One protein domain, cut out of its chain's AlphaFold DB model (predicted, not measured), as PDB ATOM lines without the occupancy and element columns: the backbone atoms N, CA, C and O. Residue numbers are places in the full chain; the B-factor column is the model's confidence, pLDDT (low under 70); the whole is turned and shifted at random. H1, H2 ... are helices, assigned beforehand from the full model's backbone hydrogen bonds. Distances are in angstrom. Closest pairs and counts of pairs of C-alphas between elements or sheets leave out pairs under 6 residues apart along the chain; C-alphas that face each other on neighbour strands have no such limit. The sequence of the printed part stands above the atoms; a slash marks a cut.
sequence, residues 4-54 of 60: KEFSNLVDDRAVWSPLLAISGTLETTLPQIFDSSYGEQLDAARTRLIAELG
ATOM      1  N   LYS A   4     180.090 213.354 219.446       60.31
ATOM      2  CA  LYS A   4     179.298 212.793 220.558       60.31
ATOM      3  C   LYS A   4     179.539 211.292 220.741       60.31
ATOM      4  O   LYS A   4     179.644 210.836 221.868       60.31
ATOM      5  N   GLU A   5     179.684 210.553 219.644       63.38
ATOM      6  CA  GLU A   5     180.018 209.122 219.670       63.38
ATOM      7  C   GLU A   5     181.434 208.899 220.208       63.38
ATOM      8  O   GLU A   5     181.639 208.030 221.048       63.38
ATOM      9  N   PHE A   6     182.385 209.754 219.813       62.25
ATOM     10  CA  PHE A   6     183.741 209.728 220.360       62.25
ATOM     11  C   PHE A   6     183.777 210.042 221.863       62.25
ATOM     12  O   PHE A   6     184.474 209.362 222.603       62.25
ATOM     13  N   SER A   7     182.995 211.020 222.338       66.06
ATOM     14  CA  SER A   7     182.912 211.333 223.775       66.06
ATOM     15  C   SER A   7     182.407 210.146 224.597       66.06
ATOM     16  O   SER A   7     182.970 209.852 225.641       66.06
ATOM     17  N   ASN A   8     181.391 209.432 224.107       66.12
ATOM     18  CA  ASN A   8     180.855 208.258 224.798       66.12
ATOM     19  C   ASN A   8     181.838 207.073 224.788       66.12
ATOM     20  O   ASN A   8     181.850 206.281 225.723       66.12
ATOM     21  N   LEU A   9     182.659 206.953 223.739       65.00
ATOM     22  CA  LEU A   9     183.723 205.951 223.635       65.00
ATOM     23  C   LEU A   9     184.883 206.243 224.606       65.00
ATOM     24  O   LEU A   9     185.456 205.325 225.182       65.00
ATOM     25  N   VAL A  10     185.207 207.526 224.797       64.19
ATOM     26  CA  VAL A  10     186.228 208.020 225.737       64.19
ATOM     27  C   VAL A  10     185.859 207.738 227.198       64.19
ATOM     28  O   VAL A  10     186.753 207.570 228.018       64.19
ATOM     29  N   ASP A  11     184.578 207.623 227.541       68.94
ATOM     30  CA  ASP A  11     184.163 207.301 228.914       68.94
ATOM     31  C   ASP A  11     184.181 205.786 229.221       68.94
ATOM     32  O   ASP A  11     184.078 205.384 230.383       68.94
ATOM     33  N   ASP A  12     184.364 204.923 228.212       73.06
ATOM     34  CA  ASP A  12     184.462 203.472 228.400       73.06
ATOM     35  C   ASP A  12     185.906 203.035 228.704       73.06
ATOM     36  O   ASP A  12     186.792 202.972 227.846       73.06
ATOM     37  N   ARG A  13     186.140 202.657 229.965       62.25
ATOM     38  CA  ARG A  13     187.437 202.168 230.454       62.25
ATOM     39  C   ARG A  13     187.952 200.938 229.693       62.25
ATOM     40  O   ARG A  13     189.166 200.757 229.611       62.25
ATOM     41  N   ALA A  14     187.073 200.099 229.143       71.69
ATOM     42  CA  ALA A  14     187.473 198.914 228.387       71.69
ATOM     43  C   ALA A  14     188.100 199.268 227.028       71.69
ATOM     44  O   ALA A  14     188.925 198.504 226.534       71.69
ATOM     45  N   VAL A  15     187.776 200.434 226.460       71.12
ATOM     46  CA  VAL A  15     188.334 200.916 225.184       71.12
ATOM     47  C   VAL A  15     189.757 201.450 225.353       71.12
ATOM     48  O   VAL A  15     190.588 201.324 224.451       71.12
ATOM     49  N   TRP A  16     190.081 201.984 226.530       75.69
ATOM     50  CA  TRP A  16     191.419 202.501 226.814       75.69
ATOM     51  C   TRP A  16     192.474 201.413 226.962       75.69
ATOM     52  O   TRP A  16     193.622 201.652 226.609       75.69
ATOM     53  N   SER A  17     192.116 200.219 227.443       77.94
ATOM     54  CA  SER A  17     193.088 199.135 227.645       77.94
ATOM     55  C   SER A  17     193.751 198.672 226.334       77.94
ATOM     56  O   SER A  17     194.980 198.596 226.299       77.94
ATOM     57  N   PRO A  18     193.011 198.419 225.234       82.06
ATOM     58  CA  PRO A  18     193.613 198.145 223.929       82.06
ATOM     59  C   PRO A  18     194.441 199.308 223.381       82.06
ATOM     60  O   PRO A  18     195.535 199.077 222.872       82.06
ATOM     61  N   LEU A  19     193.957 200.549 223.508       83.44
ATOM     62  CA  LEU A  19     194.701 201.728 223.053       83.44
ATOM     63  C   LEU A  19     196.019 201.877 223.815       83.44
ATOM     64  O   LEU A  19     197.055 202.072 223.196       83.44
ATOM     65  N   LEU A  20     196.001 201.691 225.135       81.81
ATOM     66  CA  LEU A  20     197.190 201.723 225.979       81.81
ATOM     67  C   LEU A  20     198.174 200.603 225.618       81.81
ATOM     68  O   LEU A  20     199.376 200.848 225.560       81.81
ATOM     69  N   ALA A  21     197.683 199.392 225.342       86.06
ATOM     70  CA  ALA A  21     198.529 198.273 224.929       86.06
ATOM     71  C   ALA A  21     199.209 198.536 223.574       86.06
ATOM     72  O   ALA A  21     200.406 198.282 223.419       86.06
ATOM     73  N   ILE A  22     198.464 199.080 222.606       87.69
ATOM     74  CA  ILE A  22     199.003 199.465 221.297       87.69
ATOM     75  C   ILE A  22     200.008 200.606 221.460       87.69
ATOM     76  O   ILE A  22     201.131 200.485 220.983       87.69
ATOM     77  N   SER A  23     199.646 201.673 222.176       85.56
ATOM     78  CA  SER A  23     200.531 202.814 222.426       85.56
ATOM     79  C   SER A  23     201.825 202.393 223.117       85.56
ATOM     80  O   SER A  23     202.888 202.756 222.632       85.56
ATOM     81  N   GLY A  24     201.766 201.563 224.162       87.25
ATOM     82  CA  GLY A  24     202.971 201.072 224.841       87.25
ATOM     83  C   GLY A  24     203.836 200.163 223.958       87.25
ATOM     84  O   GLY A  24     205.065 200.210 224.010       87.25
ATOM     85  N   THR A  25     203.217 199.364 223.085       91.81
ATOM     86  CA  THR A  25     203.967 198.570 222.099       91.81
ATOM     87  C   THR A  25     204.659 199.477 221.082       91.81
ATOM     88  O   THR A  25     205.826 199.267 220.763       91.81
ATOM     89  N   LEU A  26     203.979 200.511 220.588       91.75
ATOM     90  CA  LEU A  26     204.554 201.461 219.637       91.75
ATOM     91  C   LEU A  26     205.663 202.304 220.271       91.75
ATOM     92  O   LEU A  26     206.699 202.500 219.650       91.75
ATOM     93  N   GLU A  27     205.489 202.739 221.517       88.50
ATOM     94  CA  GLU A  27     206.492 203.510 222.261       88.50
ATOM     95  C   GLU A  27     207.804 202.728 222.431       88.50
ATOM     96  O   GLU A  27     208.884 203.310 222.424       88.50
ATOM     97  N   THR A  28     207.732 201.399 222.528       91.88
ATOM     98  CA  THR A  28     208.911 200.542 222.729       91.88
ATOM     99  C   THR A  28     209.509 200.001 221.434       91.88
ATOM    100  O   THR A  28     210.724 199.837 221.342       91.88
ATOM    101  N   THR A  29     208.680 199.707 220.432       95.06
ATOM    102  CA  THR A  29     209.122 199.066 219.179       95.06
ATOM    103  C   THR A  29     209.367 200.056 218.048       95.06
ATOM    104  O   THR A  29     210.145 199.760 217.140       95.06
ATOM    105  N   LEU A  30     208.723 201.224 218.093       91.88
ATOM    106  CA  LEU A  30     208.801 202.245 217.056       91.88
ATOM    107  C   LEU A  30     208.689 203.667 217.647       91.88
ATOM    108  O   LEU A  30     207.815 204.434 217.236       91.88
ATOM    109  N   PRO A  31     209.556 204.041 218.608       90.19
ATOM    110  CA  PRO A  31     209.459 205.314 219.328       90.19
ATOM    111  C   PRO A  31     209.467 206.541 218.407       90.19
ATOM    112  O   PRO A  31     208.809 207.537 218.701       90.19
ATOM    113  N   GLN A  32     210.149 206.456 217.261       89.56
ATOM    114  CA  GLN A  32     210.305 207.561 216.317       89.56
ATOM    115  C   GLN A  32     208.982 208.099 215.752       89.56
ATOM    116  O   GLN A  32     208.960 209.219 215.256       89.56
ATOM    117  N   ILE A  33     207.873 207.349 215.822       90.19
ATOM    118  CA  ILE A  33     206.570 207.851 215.346       90.19
ATOM    119  C   ILE A  33     205.990 208.954 216.233       90.19
ATOM    120  O   ILE A  33     205.089 209.673 215.805       90.19
ATOM    121  N   PHE A  34     206.475 209.056 217.472       88.94
ATOM    122  CA  PHE A  34     206.042 210.058 218.440       88.94
ATOM    123  C   PHE A  34     206.956 211.289 218.466       88.94
ATOM    124  O   PHE A  34     206.645 212.252 219.167       88.94
ATOM    125  N   ASP A  35     208.052 211.292 217.699       92.25
ATOM    126  CA  ASP A  35     208.914 212.465 217.581       92.25
ATOM    127  C   ASP A  35     208.155 213.629 216.940       92.25
ATOM    128  O   ASP A  35     207.430 213.469 215.955       92.25
ATOM    129  N   SER A  36     208.391 214.846 217.432       92.75
ATOM    130  CA  SER A  36     207.774 216.055 216.871       92.75
ATOM    131  C   SER A  36     208.134 216.282 215.398       92.75
ATOM    132  O   SER A  36     207.379 216.924 214.675       92.75
ATOM    133  N   SER A  37     209.274 215.747 214.949       93.31
ATOM    134  CA  SER A  37     209.736 215.801 213.557       93.31
ATOM    135  C   SER A  37     209.244 214.640 212.687       93.31
ATOM    136  O   SER A  37     209.569 214.599 211.503       93.31
ATOM    137  N   TYR A  38     208.506 213.667 213.234       93.06
ATOM    138  CA  TYR A  38     208.111 212.470 212.483       93.06
ATOM    139  C   TYR A  38     207.291 212.805 211.233       93.06
ATOM    140  O   TYR A  38     207.499 212.203 210.183       93.06
ATOM    141  N   GLY A  39     206.412 213.812 211.317       93.12
ATOM    142  CA  GLY A  39     205.647 214.296 210.166       93.12
ATOM    143  C   GLY A  39     206.544 214.776 209.022       93.12
ATOM    144  O   GLY A  39     206.375 214.344 207.887       93.12
ATOM    145  N   GLU A  40     207.563 215.584 209.331       94.31
ATOM    146  CA  GLU A  40     208.524 216.076 208.334       94.31
ATOM    147  C   GLU A  40     209.324 214.930 207.700       94.31
ATOM    148  O   GLU A  40     209.537 214.900 206.487       94.31
ATOM    149  N   GLN A  41     209.740 213.949 208.508       93.44
ATOM    150  CA  GLN A  41     210.461 212.769 208.026       93.44
ATOM    151  C   GLN A  41     209.585 211.898 207.118       93.44
ATOM    152  O   GLN A  41     210.053 211.401 206.089       93.44
ATOM    153  N   LEU A  42     208.309 211.733 207.475       93.38
ATOM    154  CA  LEU A  42     207.339 210.981 206.692       93.38
ATOM    155  C   LEU A  42     207.073 211.655 205.341       93.38
ATOM    156  O   LEU A  42     207.088 210.981 204.310       93.38
ATOM    157  N   ASP A  43     206.895 212.974 205.324       93.56
ATOM    158  CA  ASP A  43     206.673 213.739 204.095       93.56
ATOM    159  C   ASP A  43     207.902 213.738 203.180       93.56
ATOM    160  O   ASP A  43     207.778 213.592 201.957       93.56
ATOM    161  N   ALA A  44     209.105 213.825 203.754       93.94
ATOM    162  CA  ALA A  44     210.349 213.687 203.003       93.94
ATOM    163  C   ALA A  44     210.466 212.290 202.368       93.94
ATOM    164  O   ALA A  44     210.781 212.164 201.180       93.94
ATOM    165  N   ALA A  45     210.152 211.234 203.129       91.81
ATOM    166  CA  ALA A  45     210.142 209.865 202.625       91.81
ATOM    167  C   ALA A  45     209.087 209.666 201.524       91.81
ATOM    168  O   ALA A  45     209.391 209.051 200.500       91.81
ATOM    169  N   ARG A  46     207.883 210.231 201.694       91.12
ATOM    170  CA  ARG A  46     206.807 210.213 200.692       91.12
ATOM    171  C   ARG A  46     207.253 210.884 199.397       91.12
ATOM    172  O   ARG A  46     207.113 210.291 198.334       91.12
ATOM    173  N   THR A  47     207.819 212.085 199.490       91.88
ATOM    174  CA  THR A  47     208.332 212.838 198.334       91.88
ATOM    175  C   THR A  47     209.371 212.032 197.562       91.88
ATOM    176  O   THR A  47     209.275 211.911 196.341       91.88
ATOM    177  N   ARG A  48     210.332 211.426 198.270       91.19
ATOM    178  CA  ARG A  48     211.356 210.576 197.652       91.19
ATOM    179  C   ARG A  48     210.743 209.366 196.947       91.19
ATOM    180  O   ARG A  48     211.090 209.090 195.807       91.19
ATOM    181  N   LEU A  49     209.815 208.671 197.607       89.38
ATOM    182  CA  LEU A  49     209.160 207.489 197.044       89.38
ATOM    183  C   LEU A  49     208.344 207.824 195.792       89.38
ATOM    184  O   LEU A  49     208.426 207.094 194.813       89.38
ATOM    185  N   ILE A  50     207.603 208.935 195.794       88.88
ATOM    186  CA  ILE A  50     206.856 209.399 194.613       88.88
ATOM    187  C   ILE A  50     207.812 209.756 193.471       88.88
ATOM    188  O   ILE A  50     207.541 209.418 192.322       88.88
ATOM    189  N   ALA A  51     208.940 210.405 193.767       85.69
ATOM    190  CA  ALA A  51     209.937 210.736 192.752       85.69
ATOM    191  C   ALA A  51     210.574 209.484 192.119       85.69
ATOM    192  O   ALA A  51     210.862 209.485 190.925       85.69
ATOM    193  N   GLU A  52     210.784 208.421 192.900       85.56
ATOM    194  CA  GLU A  52     211.378 207.162 192.429       85.56
ATOM    195  C   GLU A  52     210.376 206.259 191.695       85.56
ATOM    196  O   GLU A  52     210.739 205.592 190.726       85.56
ATOM    197  N   LEU A  53     209.125 206.215 192.155       84.56
ATOM    198  CA  LEU A  53     208.130 205.234 191.716       84.56
ATOM    199  C   LEU A  53     207.035 205.824 190.812       84.56
ATOM    200  O   LEU A  53     206.255 205.071 190.230       84.56
ATOM    201  N   GLY A  54     206.970 207.149 190.672       72.12
ATOM    202  CA  GLY A  54     205.798 207.838 190.140       72.12
ATOM    203  C   GLY A  54     204.668 207.901 191.173       72.12
ATOM    204  O   GLY A  54     204.749 207.333 192.266       72.12
TER     205      GLY A  54
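AT A GLANCE: This is residues 4 to 54 of the 60 residues of an uncharacterized protein of Actinomadura rubrisoli (UniProt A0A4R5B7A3). Two long helices, H2 and H4, form the arms of an open V, with short H3 at its corner and small H1 turned off at the far end of H2. The 51 printed residues include four named helices in the order H1, H2, H3, H4 and no named strand; the class is all helix. The whole is extended, with a radius of gyration of the C-alphas of 16.4 A and spans of 45 by 28 by 19 A.

IN THESE COORDINATES: H2, residues 13 to 29, is 24.6 A long, beginning at C-alpha 13 (187.437, 202.168, 230.454). H3 is residues 31 to 34 and H1 residues 4 to 10. H4, residues 38 to 53, is 22.0 A long, ending at C-alpha 53 (208.130, 205.234, 191.716).

HOW THE PARTS SIT: H2 is close to but not clearly touching H3, the closest C-alphas being those of Glu 27 and Phe 34, 7.6 A apart. H1 and H2 are likewise close but not clearly touching (Leu 9 and Val 15, closest C-alphas, 7.0 A), the same way at a steep tilt of 67 degrees, only just short of perpendicular. H3 and H4 are close but not clearly touching, with closest C-alphas Gln 32 and Tyr 38 at 6.6 A. H2 and H4 are apart. Every O i to N i+4 pair is within hydrogen-bond range in H1 and H4, and 10 of 13 in H2; H3 is too short for such a pair.

THE WHOLE: The farthest C-alphas, of Asp 11 and Glu 52, are 45.5 A apart. The printed part has no cut, and its three links are tight. Residues 4 to 11 and 13 have pLDDT under 70.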